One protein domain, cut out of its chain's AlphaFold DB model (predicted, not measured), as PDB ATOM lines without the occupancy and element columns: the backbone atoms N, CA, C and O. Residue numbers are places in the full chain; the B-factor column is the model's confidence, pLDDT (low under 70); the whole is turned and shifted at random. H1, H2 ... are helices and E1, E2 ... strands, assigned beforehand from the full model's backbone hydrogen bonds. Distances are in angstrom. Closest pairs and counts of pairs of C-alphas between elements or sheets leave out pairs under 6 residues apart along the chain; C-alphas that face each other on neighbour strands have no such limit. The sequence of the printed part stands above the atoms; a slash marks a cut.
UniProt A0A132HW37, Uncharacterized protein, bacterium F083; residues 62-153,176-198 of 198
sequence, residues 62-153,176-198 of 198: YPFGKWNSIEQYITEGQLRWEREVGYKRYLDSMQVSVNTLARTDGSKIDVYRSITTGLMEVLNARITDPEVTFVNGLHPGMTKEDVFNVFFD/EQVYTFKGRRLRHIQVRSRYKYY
ATOM      1  N   TYR A  62      50.687  35.055  25.414       52.59
ATOM      2  CA  TYR A  62      49.698  34.058  25.016       52.59
ATOM      3  C   TYR A  62      49.761  32.858  25.967       52.59
ATOM      4  O   TYR A  62      50.751  32.123  25.970       52.59
ATOM      5  N   PRO A  63      48.718  32.614  26.778       49.78
ATOM      6  CA  PRO A  63      48.770  31.563  27.792       49.78
ATOM      7  C   PRO A  63      48.900  30.154  27.205       49.78
ATOM      8  O   PRO A  63      49.288  29.231  27.911       49.78
ATOM      9  N   PHE A  64      48.541  29.974  25.932       54.72
ATOM     10  CA  PHE A  64      48.085  28.692  25.416       54.72
ATOM     11  C   PHE A  64      48.492  28.485  23.958       54.72
ATOM     12  O   PHE A  64      47.633  28.320  23.110       54.72
ATOM     13  N   GLY A  65      49.779  28.471  23.612       46.72
ATOM     14  CA  GLY A  65      50.213  28.343  22.204       46.72
ATOM     15  C   GLY A  65      49.738  27.100  21.446       46.72
ATOM     16  O   GLY A  65      50.016  26.973  20.261       46.72
ATOM     17  N   LYS A  66      49.016  26.198  22.115       48.28
ATOM     18  CA  LYS A  66      48.299  25.069  21.527       48.28
ATOM     19  C   LYS A  66      46.844  25.387  21.126       48.28
ATOM     20  O   LYS A  66      46.313  24.712  20.249       48.28
ATOM     21  N   TRP A  67      46.196  26.380  21.740       55.62
ATOM     22  CA  TRP A  67      44.762  26.632  21.602       55.62
ATOM     23  C   TRP A  67      44.443  28.114  21.391       55.62
ATOM     24  O   TRP A  67      44.826  28.985  22.168       55.62
ATOM     25  N   ASN A  68      43.667  28.386  20.346       57.72
ATOM     26  CA  ASN A  68      43.364  29.731  19.868       57.72
ATOM     27  C   ASN A  68      42.069  30.306  20.469       57.72
ATOM     28  O   ASN A  68      41.698  31.429  20.133       57.72
ATOM     29  N   SER A  69      41.349  29.556  21.318       61.12
ATOM     30  CA  SER A  69      40.075  30.010  21.889       61.12
ATOM     31  C   SER A  69      39.764  29.433  23.280       61.12
ATOM     32  O   SER A  69      40.263  28.373  23.664       61.12
ATOM     33  N   ILE A  70      38.908  30.129  24.040       64.00
ATOM     34  CA  ILE A  70      38.420  29.690  25.364       64.00
ATOM     35  C   ILE A  70      37.663  28.361  25.253       64.00
ATOM     36  O   ILE A  70      37.751  27.502  26.128       64.00
ATOM     37  N   GLU A  71      36.908  28.185  24.173       66.94
ATOM     38  CA  GLU A  71      36.056  27.021  23.948       66.94
ATOM     39  C   GLU A  71      36.883  25.735  23.848       66.94
ATOM     40  O   GLU A  71      36.470  24.707  24.380       66.94
ATOM     41  N   GLN A  72      38.083  25.794  23.259       63.72
ATOM     42  CA  GLN A  72      39.018  24.663  23.240       63.72
ATOM     43  C   GLN A  72      39.458  24.277  24.661       63.72
ATOM     44  O   GLN A  72      39.478  23.097  25.005       63.72
ATOM     45  N   TYR A  73      39.682  25.271  25.522       66.69
ATOM     46  CA  TYR A  73      40.047  25.066  26.924       66.69
ATOM     47  C   TYR A  73      38.961  24.377  27.752       66.69
ATOM     48  O   TYR A  73      39.241  23.515  28.591       66.69
ATOM     49  N   ILE A  74      37.711  24.781  27.521       64.56
ATOM     50  CA  ILE A  74      36.543  24.239  28.218       64.56
ATOM     51  C   ILE A  74      36.244  22.821  27.720       64.56
ATOM     52  O   ILE A  74      35.987  21.924  28.524       64.56
ATOM     53  N   THR A  75      36.289  22.612  26.401       60.59
ATOM     54  CA  THR A  75      35.871  21.356  25.757       60.59
ATOM     55  C   THR A  75      36.858  20.218  26.024       60.59
ATOM     56  O   THR A  75      36.433  19.085  26.233       60.59
ATOM     57  N   GLU A  76      38.160  20.511  26.111       63.84
ATOM     58  CA  GLU A  76      39.193  19.527  26.480       63.84
ATOM     59  C   GLU A  76      39.304  19.310  28.007       63.84
ATOM     60  O   GLU A  76      40.174  18.586  28.490       63.84
ATOM     61  N   GLY A  77      38.401  19.908  28.795       52.81
ATOM     62  CA  GLY A  77      38.238  19.627  30.223       52.81
ATOM     63  C   GLY A  77      39.347  20.169  31.124       52.81
ATOM     64  O   GLY A  77      39.370  19.841  32.316       52.81
ATOM     65  N   GLN A  78      40.254  20.995  30.600       60.53
ATOM     66  CA  GLN A  78      41.417  21.485  31.335       60.53
ATOM     67  C   GLN A  78      41.122  22.668  32.258       60.53
ATOM     68  O   GLN A  78      41.784  22.791  33.278       60.53
ATOM     69  N   LEU A  79      40.124  23.514  31.984       60.66
ATOM     70  CA  LEU A  79      39.657  24.540  32.928       60.66
ATOM     71  C   LEU A  79      38.135  24.669  32.856       60.66
ATOM     72  O   LEU A  79      37.550  24.555  31.781       60.66
ATOM     73  N   ARG A  80      37.477  24.899  33.999       61.28
ATOM     74  CA  ARG A  80      36.044  25.215  34.028       61.28
ATOM     75  C   ARG A  80      35.878  26.727  33.994       61.28
ATOM     76  O   ARG A  80      36.628  27.465  34.633       61.28
ATOM     77  N   TRP A  81      34.885  27.180  33.245       58.47
ATOM     78  CA  TRP A  81      34.533  28.589  33.207       58.47
ATOM     79  C   TRP A  81      33.954  29.001  34.561       58.47
ATOM     80  O   TRP A  81      32.993  28.392  35.033       58.47
ATOM     81  N   GLU A  82      34.574  29.984  35.210       61.00
ATOM     82  CA  GLU A  82      34.152  30.440  36.537       61.00
ATOM     83  C   GLU A  82      33.302  31.709  36.426       61.00
ATOM     84  O   GLU A  82      32.303  31.845  37.134       61.00
ATOM     85  N   ARG A  83      33.687  32.646  35.542       59.34
ATOM     86  CA  ARG A  83      33.026  33.952  35.420       59.34
ATOM     87  C   ARG A  83      33.408  34.702  34.139       59.34
ATOM     88  O   ARG A  83      34.588  34.788  33.814       59.34
ATOM     89  N   GLU A  84      32.441  35.386  33.530       62.00
ATOM     90  CA  GLU A  84      32.670  36.511  32.610       62.00
ATOM     91  C   GLU A  84      32.215  37.806  33.264       62.00
ATOM     92  O   GLU A  84      31.120  37.910  33.823       62.00
ATOM     93  N   VAL A  85      33.095  38.802  33.236       58.47
ATOM     94  CA  VAL A  85      32.854  40.121  33.818       58.47
ATOM     95  C   VAL A  85      32.717  41.132  32.690       58.47
ATOM     96  O   VAL A  85      33.552  42.020  32.544       58.47
ATOM     97  N   GLY A  86      31.651  40.978  31.903       60.34
ATOM     98  CA  GLY A  86      31.208  41.934  30.888       60.34
ATOM     99  C   GLY A  86      32.286  42.383  29.897       60.34
ATOM    100  O   GLY A  86      33.348  41.774  29.750       60.34
ATOM    101  N   TYR A  87      31.991  43.487  29.215       59.88
ATOM    102  CA  TYR A  87      32.859  44.060  28.195       59.88
ATOM    103  C   TYR A  87      33.610  45.277  28.731       59.88
ATOM    104  O   TYR A  87      33.020  46.151  29.367       59.88
ATOM    105  N   LYS A  88      34.914  45.343  28.456       66.06
ATOM    106  CA  LYS A  88      35.773  46.498  28.754       66.06
ATOM    107  C   LYS A  88      36.428  47.016  27.477       66.06
ATOM    108  O   LYS A  88      36.470  46.311  26.469       66.06
ATOM    109  N   ARG A  89      36.925  48.254  27.508       54.88
ATOM    110  CA  ARG A  89      37.738  48.818  26.423       54.88
ATOM    111  C   ARG A  89      39.221  48.668  26.752       54.88
ATOM    112  O   ARG A  89      39.659  49.089  27.814       54.88
ATOM    113  N   TYR A  90      39.986  48.096  25.828       56.47
ATOM    114  CA  TYR A  90      41.448  48.076  25.830       56.47
ATOM    115  C   TYR A  90      41.986  49.127  24.876       56.47
ATOM    116  O   TYR A  90      41.539  49.196  23.727       56.47
ATOM    117  N   LEU A  91      42.934  49.934  25.368       57.06
ATOM    118  CA  LEU A  91      43.649  50.951  24.591       57.06
ATOM    119  C   LEU A  91      42.704  51.808  23.719       57.06
ATOM    120  O   LEU A  91      42.946  51.997  22.527       57.06
ATOM    121  N   ASP A  92      41.572  52.232  24.295       55.59
ATOM    122  CA  ASP A  92      40.514  53.057  23.681       55.59
ATOM    123  C   ASP A  92      39.863  52.535  22.382       55.59
ATOM    124  O   ASP A  92      38.969  53.183  21.830       55.59
ATOM    125  N   SER A  93      40.223  51.338  21.912       58.41
ATOM    126  CA  SER A  93      39.879  50.870  20.561       58.41
ATOM    127  C   SER A  93      39.363  49.432  20.492       58.41
ATOM    128  O   SER A  93      38.515  49.143  19.648       58.41
ATOM    129  N   MET A  94      39.785  48.538  21.392       62.78
ATOM    130  CA  MET A  94      39.382  47.130  21.356       62.78
ATOM    131  C   MET A  94      38.358  46.816  22.445       62.78
ATOM    132  O   MET A  94      38.590  47.075  23.623       62.78
ATOM    133  N   GLN A  95      37.219  46.230  22.065       68.88
ATOM    134  CA  GLN A  95      36.312  45.630  23.040       68.88
ATOM    135  C   GLN A  95      36.832  44.248  23.435       68.88
ATOM    136  O   GLN A  95      37.109  43.402  22.579       68.88
ATOM    137  N   VAL A  96      36.949  44.028  24.738       69.38
ATOM    138  CA  VAL A  96      37.404  42.766  25.319       69.38
ATOM    139  C   VAL A  96      36.380  42.229  26.308       69.38
ATOM    140  O   VAL A  96      35.704  43.003  26.984       69.38
ATOM    141  N   SER A  97      36.294  40.910  26.439       70.62
ATOM    142  CA  SER A  97      35.648  40.271  27.589       70.62
ATOM    143  C   SER A  97      36.705  39.877  28.617       70.62
ATOM    144  O   SER A  97      37.776  39.367  28.267       70.62
ATOM    145  N   VAL A  98      36.422  40.131  29.897       71.62
ATOM    146  CA  VAL A  98      37.269  39.655  30.998       71.62
ATOM    147  C   VAL A  98      36.731  38.312  31.459       71.62
ATOM    148  O   VAL A  98      35.614  38.236  31.970       71.62
ATOM    149  N   ASN A  99      37.534  37.267  31.290       72.25
ATOM    150  CA  ASN A  99      37.148  35.903  31.622       72.25
ATOM    151  C   ASN A  99      38.046  35.378  32.737       72.25
ATOM    152  O   ASN A  99      39.261  35.561  32.695       72.25
ATOM    153  N   THR A 100      37.445  34.691  33.702       74.88
ATOM    154  CA  THR A 100      38.164  33.916  34.708       74.88
ATOM    155  C   THR A 100      37.900  32.435  34.474       74.88
ATOM    156  O   THR A 100      36.755  31.969  34.481       74.88
ATOM    157  N   LEU A 101      38.984  31.692  34.297       73.38
ATOM    158  CA  LEU A 101      39.009  30.242  34.199       73.38
ATOM    159  C   LEU A 101      39.587  29.685  35.500       73.38
ATOM    160  O   LEU A 101      40.651  30.126  35.937       73.38
ATOM    161  N   ALA A 102      38.908  28.720  36.115       72.06
ATOM    162  CA  ALA A 102      39.364  28.107  37.358       72.06
ATOM    163  C   ALA A 102      39.321  26.581  37.293       72.06
ATOM    164  O   ALA A 102      38.500  25.974  36.595       72.06
ATOM    165  N   ARG A 103      40.206  25.948  38.063       68.94
ATOM    166  CA  ARG A 103      40.219  24.503  38.279       68.94
ATOM    167  C   ARG A 103      40.177  24.145  39.757       68.94
ATOM    168  O   ARG A 103      40.514  24.930  40.638       68.94
ATOM    169  N   THR A 104      39.774  22.906  40.018       66.38
ATOM    170  CA  THR A 104      39.649  22.344  41.369       66.38
ATOM    171  C   THR A 104      40.987  22.196  42.095       66.38
ATOM    172  O   THR A 104      40.993  22.088  43.316       66.38
ATOM    173  N   ASP A 105      42.112  22.193  41.378       67.50
ATOM    174  CA  ASP A 105      43.462  22.118  41.953       67.50
ATOM    175  C   ASP A 105      43.968  23.473  42.495       67.50
ATOM    176  O   ASP A 105      45.050  23.545  43.080       67.50
ATOM    177  N   GLY A 106      43.182  24.543  42.322       73.19
ATOM    178  CA  GLY A 106      43.547  25.906  42.696       73.19
ATOM    179  C   GLY A 106      44.221  26.703  41.578       73.19
ATOM    180  O   GLY A 106      44.629  27.843  41.828       73.19
ATOM    181  N   SER A 107      44.323  26.146  40.366       78.31
ATOM    182  CA  SER A 107      44.705  26.909  39.182       78.31
ATOM    183  C   SER A 107      43.617  27.922  38.830       78.31
ATOM    184  O   SER A 107      42.428  27.601  38.803       78.31
ATOM    185  N   LYS A 108      44.029  29.156  38.554       84.19
ATOM    186  CA  LYS A 108      43.154  30.264  38.174       84.19
ATOM    187  C   LYS A 108      43.846  31.136  37.144       84.19
ATOM    188  O   LYS A 108      45.004  31.499  37.339       84.19
ATOM    189  N   ILE A 109      43.135  31.487  36.083       80.56
ATOM    190  CA  ILE A 109      43.646  32.307  34.988       80.56
ATOM    191  C   ILE A 109      42.598  33.361  34.653       80.56
ATOM    192  O   ILE A 109      41.473  33.036  34.282       80.56
ATOM    193  N   ASP A 110      42.984  34.622  34.785       80.44
ATOM    194  CA  ASP A 110      42.232  35.772  34.315       80.44
ATOM    195  C   ASP A 110      42.802  36.175  32.947       80.44
ATOM    196  O   ASP A 110      44.005  36.438  32.826       80.44
ATOM    197  N   VAL A 111      41.947  36.217  31.922       78.38
ATOM    198  CA  VAL A 111      42.323  36.560  30.543       78.38
ATOM    199  C   VAL A 111      41.467  37.693  29.982       78.38
ATOM    200  O   VAL A 111      40.280  37.822  30.307       78.38
ATOM    201  N   TYR A 112      42.053  38.485  29.085       77.00
ATOM    202  CA  TYR A 112      41.294  39.277  28.121       77.00
ATOM    203  C   TYR A 112      41.062  38.465  26.875       77.00
ATOM    204  O   TYR A 112      42.001  37.881  26.356       77.00
ATOM    205  N   ARG A 113      39.829  38.470  26.377       76.06
ATOM    206  CA  ARG A 113      39.498  37.940  25.058       76.06
ATOM    207  C   ARG A 113      39.042  39.081  24.166       76.06
ATOM    208  O   ARG A 113      38.042  39.732  24.468       76.06
ATOM    209  N   SER A 114      39.743  39.297  23.058       72.56
ATOM    210  CA  SER A 114      39.298  40.199  21.995       72.56
ATOM    211  C   SER A 114      37.976  39.698  21.416       72.56
ATOM    212  O   SER A 114      37.886  38.547  20.989       72.56
ATOM    213  N   ILE A 115      36.946  40.548  21.370       73.06
ATOM    214  CA  ILE A 115      35.658  40.163  20.765       73.06
ATOM    215  C   ILE A 115      35.797  40.031  19.243       73.06
ATOM    216  O   ILE A 115      35.154  39.183  18.633       73.06
ATOM    217  N   THR A 116      36.666  40.839  18.631       68.00
ATOM    218  CA  THR A 116      36.857  40.865  17.177       68.00
ATOM    219  C   THR A 116      37.661  39.670  16.674       68.00
ATOM    220  O   THR A 116      37.314  39.086  15.653       68.00
ATOM    221  N   THR A 117      38.750  39.315  17.364       68.44
ATOM    222  CA  THR A 117      39.693  38.284  16.888       68.44
ATOM    223  C   THR A 117      39.599  36.968  17.655       68.44
ATOM    224  O   THR A 117      40.129  35.961  17.201       68.44
ATOM    225  N   GLY A 118      38.960  36.957  18.828       66.31
ATOM    226  CA  GLY A 118      38.933  35.802  19.727       66.31
ATOM    227  C   GLY A 118      40.245  35.542  20.474       66.31
ATOM    228  O   GLY A 118      40.253  34.695  21.365       66.31
ATOM    229  N   LEU A 119      41.320  36.277  20.160       69.31
ATOM    230  CA  LEU A 119      42.628  36.124  20.793       69.31
ATOM    231  C   LEU A 119      42.573  36.430  22.287       69.31
ATOM    232  O   LEU A 119      41.803  37.291  22.728       69.31
ATOM    233  N   MET A 120      43.413  35.719  23.042       72.19
ATOM    234  CA  MET A 120      43.462  35.788  24.495       72.19
ATOM    235  C   MET A 120      44.812  36.260  25.022       72.19
ATOM    236  O   MET A 120      45.850  35.763  24.593       72.19
ATOM    237  N   GLU A 121      44.778  37.116  26.038       73.00
ATOM    238  CA  GLU A 121      45.963  37.614  26.741       73.00
ATOM    239  C   GLU A 121      45.840  37.359  28.246       73.00
ATOM    240  O   GLU A 121      44.792  37.634  28.841       73.00
ATOM    241  N   VAL A 122      46.900  36.843  28.882       76.56
ATOM    242  CA  VAL A 122      46.912  36.627  30.341       76.56
ATOM    243  C   VAL A 122      47.087  37.930  31.089       76.56
ATOM    244  O   VAL A 122      48.020  38.693  30.850       76.56
ATOM    245  N   LEU A 123      46.259  38.117  32.108       77.50
ATOM    246  CA  LEU A 123      46.365  39.243  33.039       77.50
ATOM    247  C   LEU A 123      47.016  38.815  34.320       77.50
ATOM    248  O   LEU A 123      47.885  39.477  34.873       77.50
ATOM    249  N   ASN A 124      46.503  37.712  34.825       83.31
ATOM    250  CA  ASN A 124      46.842  37.203  36.114       83.31
ATOM    251  C   ASN A 124      46.607  35.711  36.053       83.31
ATOM    252  O   ASN A 124      45.538  35.258  35.658       83.31
ATOM    253  N   ALA A 125      47.611  34.946  36.433       85.38
ATOM    254  CA  ALA A 125      47.472  33.512  36.491       85.38
ATOM    255  C   ALA A 125      48.191  32.968  37.709       85.38
ATOM    256  O   ALA A 125      49.257  33.442  38.105       85.38
ATOM    257  N   ARG A 126      47.610  31.920  38.272       90.38
ATOM    258  CA  ARG A 126      48.262  30.979  39.166       90.38
ATOM    259  C   ARG A 126      47.999  29.604  38.588       90.38
ATOM    260  O   ARG A 126      46.855  29.178  38.551       90.38
ATOM    261  N   ILE A 127      49.045  28.927  38.146       87.69
ATOM    262  CA  ILE A 127      48.935  27.641  37.463       87.69
ATOM    263  C   ILE A 127      49.706  26.614  38.277       87.69
ATOM    264  O   ILE A 127      50.919  26.729  38.464       87.69
ATOM    265  N   THR A 128      48.982  25.635  38.803       88.25
ATOM    266  CA  THR A 128      49.514  24.483  39.545       88.25
ATOM    267  C   THR A 128      49.297  23.169  38.809       88.25
ATOM    268  O   THR A 128      49.920  22.169  39.165       88.25
ATOM    269  N   ASP A 129      48.461  23.198  37.778       81.31
ATOM    270  CA  ASP A 129      48.062  22.044  37.001       81.31
ATOM    271  C   ASP A 129      49.097  21.713  35.915       81.31
ATOM    272  O   ASP A 129      49.368  22.575  35.075       81.31
ATOM    273  N   PRO A 130      49.678  20.500  35.897       82.44
ATOM    274  CA  PRO A 130      50.621  20.095  34.856       82.44
ATOM    275  C   PRO A 130      50.000  20.026  33.454       82.44
ATOM    276  O   PRO A 130      50.743  20.073  32.481       82.44
ATOM    277  N   GLU A 131      48.674  19.935  33.335       77.88
ATOM    278  CA  GLU A 131      47.989  19.869  32.040       77.88
ATOM    279  C   GLU A 131      47.936  21.233  31.333       77.88
ATOM    280  O   GLU A 131      47.776  21.300  30.113       77.88
ATOM    281  N   VAL A 132      48.105  22.329  32.081       76.50
ATOM    282  CA  VAL A 132      48.140  23.691  31.538       76.50
ATOM    283  C   VAL A 132      49.551  23.997  31.036       76.50
ATOM    284  O   VAL A 132      50.471  24.217  31.825       76.50
ATOM    285  N   THR A 133      49.704  24.031  29.709       78.06
ATOM    286  CA  THR A 133      50.993  24.215  29.024       78.06
ATOM    287  C   THR A 133      51.035  25.521  28.228       78.06
ATOM    288  O   THR A 133      50.144  25.798  27.423       78.06
ATOM    289  N   PHE A 134      52.095  26.305  28.433       77.81
ATOM    290  CA  PHE A 134      52.370  27.554  27.718       77.81
ATOM    291  C   PHE A 134      52.874  27.309  26.286       77.81
ATOM    292  O   PHE A 134      53.296  26.209  25.939       77.81
ATOM    293  N   VAL A 135      52.888  28.359  25.448       75.50
ATOM    294  CA  VAL A 135      53.382  28.312  24.048       75.50
ATOM    295  C   VAL A 135      54.793  27.731  23.952       75.50
ATOM    296  O   VAL A 135      55.091  26.930  23.073       75.50
ATOM    297  N   ASN A 136      55.656  28.116  24.886       77.94
ATOM    298  CA  ASN A 136      57.041  27.666  24.970       77.94
ATOM    299  C   ASN A 136      57.191  26.278  25.625       77.94
ATOM    300  O   ASN A 136      58.293  25.897  26.009       77.94
ATOM    301  N   GLY A 137      56.090  25.540  25.790       83.75
ATOM    302  CA  GLY A 137      56.063  24.211  26.389       83.75
ATOM    303  C   GLY A 137      56.167  24.202  27.912       83.75
ATOM    304  O   GLY A 137      56.205  23.123  28.492       83.75
ATOM    305  N   LEU A 138      56.212  25.363  28.577       89.12
ATOM    306  CA  LEU A 138      56.340  25.409  30.032       89.12
ATOM    307  C   LEU A 138      55.061  24.946  30.730       89.12
ATOM    308  O   LEU A 138      53.974  25.407  30.403       89.12
ATOM    309  N   HIS A 139      55.190  24.079  31.733       89.81
ATOM    310  CA  HIS A 139      54.080  23.635  32.577       89.81
ATOM    311  C   HIS A 139      54.572  23.176  33.965       89.81
ATOM    312  O   HIS A 139      55.740  22.790  34.129       89.81
ATOM    313  N   PRO A 140      53.722  23.195  35.010       91.88
ATOM    314  CA  PRO A 140      54.048  22.584  36.297       91.88
ATOM    315  C   PRO A 140      54.486  21.118  36.148       91.88
ATOM    316  O   PRO A 140      53.945  20.361  35.352       91.88
ATOM    317  N   GLY A 141      55.475  20.698  36.935       95.19
ATOM    318  CA  GLY A 141      56.045  19.349  36.894       95.19
ATOM    319  C   GLY A 141      57.302  19.204  36.031       95.19
ATOM    320  O   GLY A 141      58.038  18.231  36.225       95.19
ATOM    321  N   MET A 142      57.618  20.168  35.160       96.38
ATOM    322  CA  MET A 142      58.885  20.183  34.412       96.38
ATOM    323  C   MET A 142      60.104  20.220  35.331       96.38
ATOM    324  O   MET A 142      60.025  20.680  36.480       96.38
ATOM    325  N   THR A 143      61.247  19.726  34.852       97.25
ATOM    326  CA  THR A 143      62.481  19.852  35.624       97.25
ATOM    327  C   THR A 143      62.994  21.289  35.580       97.25
ATOM    328  O   THR A 143      62.729  22.033  34.641       97.25
ATOM    329  N   LYS A 144      63.741  21.699  36.610       96.38
ATOM    330  CA  LYS A 144      64.391  23.016  36.640       96.38
ATOM    331  C   LYS A 144      65.254  23.225  35.393       96.38
ATOM    332  O   LYS A 144      65.235  24.299  34.819       96.38
ATOM    333  N   GLU A 145      65.972  22.190  34.979       96.00
ATOM    334  CA  GLU A 145      66.831  22.224  33.799       96.00
ATOM    335  C   GLU A 145      66.029  22.514  32.527       96.00
ATOM    336  O   GLU A 145      66.341  23.470  31.827       96.00
ATOM    337  N   ASP A 146      64.924  21.795  32.306       95.88
ATOM    338  CA  ASP A 146      64.059  22.022  31.143       95.88
ATOM    339  C   ASP A 146      63.515  23.456  31.106       95.88
ATOM    340  O   ASP A 146      63.486  24.079  30.050       95.88
ATOM    341  N   VAL A 147      63.130  24.009  32.263       95.50
ATOM    342  CA  VAL A 147      62.618  25.387  32.342       95.50
ATOM    343  C   VAL A 147      63.689  26.408  31.968       95.50
ATOM    344  O   VAL A 147      63.405  27.367  31.260       95.50
ATOM    345  N   PHE A 148      64.926  26.221  32.425       95.56
ATOM    346  CA  PHE A 148      66.023  27.117  32.064       95.56
ATOM    347  C   PHE A 148      66.465  26.933  30.606       95.56
ATOM    348  O   PHE A 148      66.811  27.923  29.967       95.56
ATOM    349  N   ASN A 149      66.374  25.720  30.052       94.50
ATOM    350  CA  ASN A 149      66.692  25.428  28.647       94.50
ATOM    351  C   ASN A 149      65.739  26.122  27.656       94.50
ATOM    352  O   ASN A 149      66.057  26.289  26.477       94.50
ATOM    353  N   VAL A 150      64.570  26.565  28.130       91.56
ATOM    354  CA  VAL A 150      63.700  27.441  27.340       91.56
ATOM    355  C   VAL A 150      64.383  28.780  27.077       91.56
ATOM    356  O   VAL A 150      64.345  29.245  25.951       91.56
ATOM    357  N   PHE A 151      65.055  29.377  28.063       91.56
ATOM    358  CA  PHE A 151      65.612  30.734  27.950       91.56
ATOM    359  C   PHE A 151      67.115  30.771  27.635       91.56
ATOM    360  O   PHE A 151      67.625  31.801  27.186       91.56
ATOM    361  N   PHE A 152      67.832  29.674  27.880       94.25
ATOM    362  CA  PHE A 152      69.288  29.589  27.772       94.25
ATOM    363  C   PHE A 152      69.709  28.313  27.030       94.25
ATOM    364  O   PHE A 152      69.183  27.246  27.322       94.25
ATOM    365  N   ASP A 153      70.677  28.402  26.114       91.06
ATOM    366  CA  ASP A 153      71.105  27.272  25.271       91.06
ATOM    367  C   ASP A 153      71.899  26.220  26.048       91.06
ATOM    368  O   ASP A 153      71.572  25.038  26.076       91.06
ATOM    369  N   GLU A 176      55.069  39.974  33.933       88.25
ATOM    370  CA  GLU A 176      55.915  39.265  34.869       88.25
ATOM    371  C   GLU A 176      55.458  37.812  34.979       88.25
ATOM    372  O   GLU A 176      54.348  37.529  35.426       88.25
ATOM    373  N   GLN A 177      56.341  36.890  34.611       89.31
ATOM    374  CA  GLN A 177      56.183  35.465  34.868       89.31
ATOM    375  C   GLN A 177      57.101  35.049  36.014       89.31
ATOM    376  O   GLN A 177      58.287  35.375  36.021       89.31
ATOM    377  N   VAL A 178      56.566  34.311  36.977       94.44
ATOM    378  CA  VAL A 178      57.307  33.783  38.122       94.44
ATOM    379  C   VAL A 178      57.166  32.270  38.139       94.44
ATOM    380  O   VAL A 178      56.083  31.726  38.350       94.44
ATOM    381  N   TYR A 179      58.287  31.589  37.950       96.00
ATOM    382  CA  TYR A 179      58.419  30.142  37.997       96.00
ATOM    383  C   TYR A 179      59.021  29.753  39.344       96.00
ATOM    384  O   TYR A 179      60.180  30.060  39.628       96.00
ATOM    385  N   THR A 180      58.240  29.076  40.186       97.94
ATOM    386  CA  THR A 180      58.703  28.658  41.517       97.94
ATOM    387  C   THR A 180      58.999  27.168  41.541       97.94
ATOM    388  O   THR A 180      58.126  26.336  41.275       97.94
ATOM    389  N   PHE A 181      60.217  26.814  41.933       98.00
ATOM    390  CA  PHE A 181      60.689  25.440  42.014       98.00
ATOM    391  C   PHE A 181      60.569  24.885  43.435       98.00
ATOM    392  O   PHE A 181      60.841  25.564  44.423       98.00
ATOM    393  N   LYS A 182      60.221  23.600  43.544       96.88
ATOM    394  CA  LYS A 182      60.383  22.812  44.772       96.88
ATOM    395  C   LYS A 182      61.356  21.676  44.475       96.88
ATOM    396  O   LYS A 182      61.030  20.735  43.751       96.88
ATOM    397  N   GLY A 183      62.576  21.782  44.999       95.25
ATOM    398  CA  GLY A 183      63.671  20.894  44.609       95.25
ATOM    399  C   GLY A 183      64.023  21.070  43.128       95.25
ATOM    400  O   GLY A 183      64.310  22.178  42.680       95.25
ATOM    401  N   ARG A 184      63.993  19.978  42.353       96.12
ATOM    402  CA  ARG A 184      64.308  19.984  40.911       96.12
ATOM    403  C   ARG A 184      63.091  20.159  39.999       96.12
ATOM    404  O   ARG A 184      63.245  20.002  38.795       96.12
ATOM    405  N   ARG A 185      61.898  20.428  40.535       97.69
ATOM    406  CA  ARG A 185      60.645  20.450  39.762       97.69
ATOM    407  C   ARG A 185      59.956  21.806  39.852       97.69
ATOM    408  O   ARG A 185      59.898  22.395  40.934       97.69
ATOM    409  N   LEU A 186      59.412  22.276  38.735       97.50
ATOM    410  CA  LEU A 186      58.557  23.457  38.673       97.50
ATOM    411  C   LEU A 186      57.247  23.154  39.403       97.50
ATOM    412  O   LEU A 186      56.521  22.235  39.033       97.50
ATOM    413  N   ARG A 187      56.962  23.881  40.485       95.75
ATOM    414  CA  ARG A 187      55.781  23.629  41.319       95.75
ATOM    415  C   ARG A 187      54.573  24.416  40.844       95.75
ATOM    416  O   ARG A 187      53.467  23.891  40.889       95.75
ATOM    417  N   HIS A 188      54.775  25.677  40.493       93.62
ATOM    418  CA  HIS A 188      53.709  26.530  39.999       93.62
ATOM    419  C   HIS A 188      54.276  27.694  39.193       93.62
ATOM    420  O   HIS A 188      55.435  28.082  39.370       93.62
ATOM    421  N   ILE A 189      53.422  28.242  38.339       92.75
ATOM    422  CA  ILE A 189      53.697  29.403  37.498       92.75
ATOM    423  C   ILE A 189      52.742  30.510  37.935       92.75
ATOM    424  O   ILE A 189      51.549  30.264  38.127       92.75
ATOM    425  N   GLN A 190      53.259  31.718  38.129       93.19
ATOM    426  CA  GLN A 190      52.439  32.909  38.305       93.19
ATOM    427  C   GLN A 190      52.672  33.855  37.143       93.19
ATOM    428  O   GLN A 190      53.814  34.069  36.752       93.19
ATOM    429  N   VAL A 191      51.604  34.442  36.626       88.62
ATOM    430  CA  VAL A 191      51.684  35.505  35.625       88.62
ATOM    431  C   VAL A 191      51.020  36.733  36.211       88.62
ATOM    432  O   VAL A 191      49.969  36.621  36.839       88.62
ATOM    433  N   ARG A 192      51.642  37.893  36.038       86.88
ATOM    434  CA  ARG A 192      51.090  39.193  36.406       86.88
ATOM    435  C   ARG A 192      51.399  40.175  35.295       86.88
ATOM    436  O   ARG A 192      52.555  40.512  35.072       86.88
ATOM    437  N   SER A 193      50.364  40.646  34.632       80.38
ATOM    438  CA  SER A 193      50.443  41.774  33.727       80.38
ATOM    439  C   SER A 193      50.091  43.058  34.469       80.38
ATOM    440  O   SER A 193      49.228  43.072  35.352       80.38
ATOM    441  N   ARG A 194      50.756  44.156  34.103       74.56
ATOM    442  CA  ARG A 194      50.374  45.503  34.541       74.56
ATOM    443  C   ARG A 194      49.346  46.159  33.626       74.56
ATOM    444  O   ARG A 194      49.051  47.334  33.838       74.56
ATOM    445  N   TYR A 195      48.762  45.428  32.671       66.94
ATOM    446  CA  TYR A 195      47.613  45.925  31.920       66.94
ATOM    447  C   TYR A 195      46.537  46.431  32.888       66.94
ATOM    448  O   TYR A 195      45.961  45.684  33.681       66.94
ATOM    449  N   LYS A 196      46.302  47.743  32.851       54.34
ATOM    450  CA  LYS A 196      45.227  48.413  33.576       54.34
ATOM    451  C   LYS A 196      44.168  48.809  32.566       54.34
ATOM    452  O   LYS A 196      44.490  49.367  31.522       54.34
ATOM    453  N   TYR A 197      42.916  48.557  32.918       52.62
ATOM    454  CA  TYR A 197      41.788  49.127  32.200       52.62
ATOM    455  C   TYR A 197      41.275  50.395  32.847       52.62
ATOM    456  O   TYR A 197      41.247  50.490  34.078       52.62
ATOM    457  N   TYR A 198      40.807  51.281  31.972       42.91
ATOM    458  CA  TYR A 198      39.889  52.376  32.245       42.91
ATOM    459  C   TYR A 198      38.501  52.004  31.715       42.91
ATOM    460  O   TYR A 198      38.430  51.325  30.663       42.91
TER     461      TYR A 198
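AT A GLANCE: This is residues 62 to 153 and 176 to 198 of the 198 residues of an uncharacterized protein of bacterium F083 (UniProt A0A132HW37). The picture is one long, twisted wall of six antiparallel strands, with a short helix near each end of it: H1 by the start of E1, H2 by the hairpin of E5 and E6. E1 to E4 zigzag as a meander, each strand the antiparallel neighbour of the one before, and E6 continues the wall beside E4. The printed part has 115 residues, with two named helices and six named strands along the chain as H1 E1 E2 E3 E4 H2 E5 E6; the sheet's order is E1, E2, E3, E4, E6, E5, and the class is mixed, helices and strands. It is compact, with a radius of gyration of the C-alphas of 14.6 A, and its spans of 43 by 28 by 21 A are only just elongated.

HOW THE PARTS SIT: Start at H1, residues 70 to 75, which is on the sheet and only just at the sheet's level, with a height of 3.9 A. Its closest C-alphas to E1, residues 80 to 90, are those of Ile 74 and Arg 80, 5.9 A apart. E1, an edge strand, bends by 69 degrees at residue 87 and forms a hairpin with E2, residues 94 to 102; look for N 85 and O 98, 2.9 A apart. E2 forms a hairpin with E3, residues 108 to 114, where N 99 and O 111 are 3.0 A apart. E3 forms a hairpin with E4, residues 120 to 127, with N 110 and O 124 at 2.8 A; E4 bends by 83 degrees at residue 124. Find H2 at residues 144 to 151: it is on the sheet at a height of 8.8 A, over none of the strands, but only just, for 2 of its C-alphas fall on E6, residues 185 to 192. The closest C-alphas of H2 and E6 are those of Lys 144 and Arg 185, 5.5 A apart. E6 is antiparallel to E4, with N 125 and O 191 at 2.9 A, and forms a hairpin with the other edge strand, E5, residues 176 to 182, with N 178 and O 190 at 2.8 A. H1 and H2 are apart. Each O i to N i+4 pair of H1 is within hydrogen-bond range, and 3 of 4 in H2.

IN THESE COORDINATES: Find C-alpha 70 at (38.420, 29.690, 25.364), where H1 begins; it runs 8.7 A. E1 and E2 are each 24.9 A long, E3 19.4 A and E4 16.3 A. H2, 11.7 A long, begins at C-alpha 144, (64.391, 23.016, 36.640). E5 spans 19.7 A, and E6 runs 21.3 A to C-alpha 192 at (51.090, 39.193, 36.406).

THE WHOLE: The two C-alphas farthest apart, those of Ser 93 and Gly 183, are 45.2 A apart. Residues 154 to 175 are not printed, and C-alphas 153 and 176 stand 21.6 A apart across this cut. Of the links printed whole, E4 to H2 is long, 16 residues, and the others are tight. The mean pLDDT of the printed part is 75.5; it is under 70 at residues 62 to 96, 103 to 105, 116 to 119 and 195 to 198, the chain's last residue.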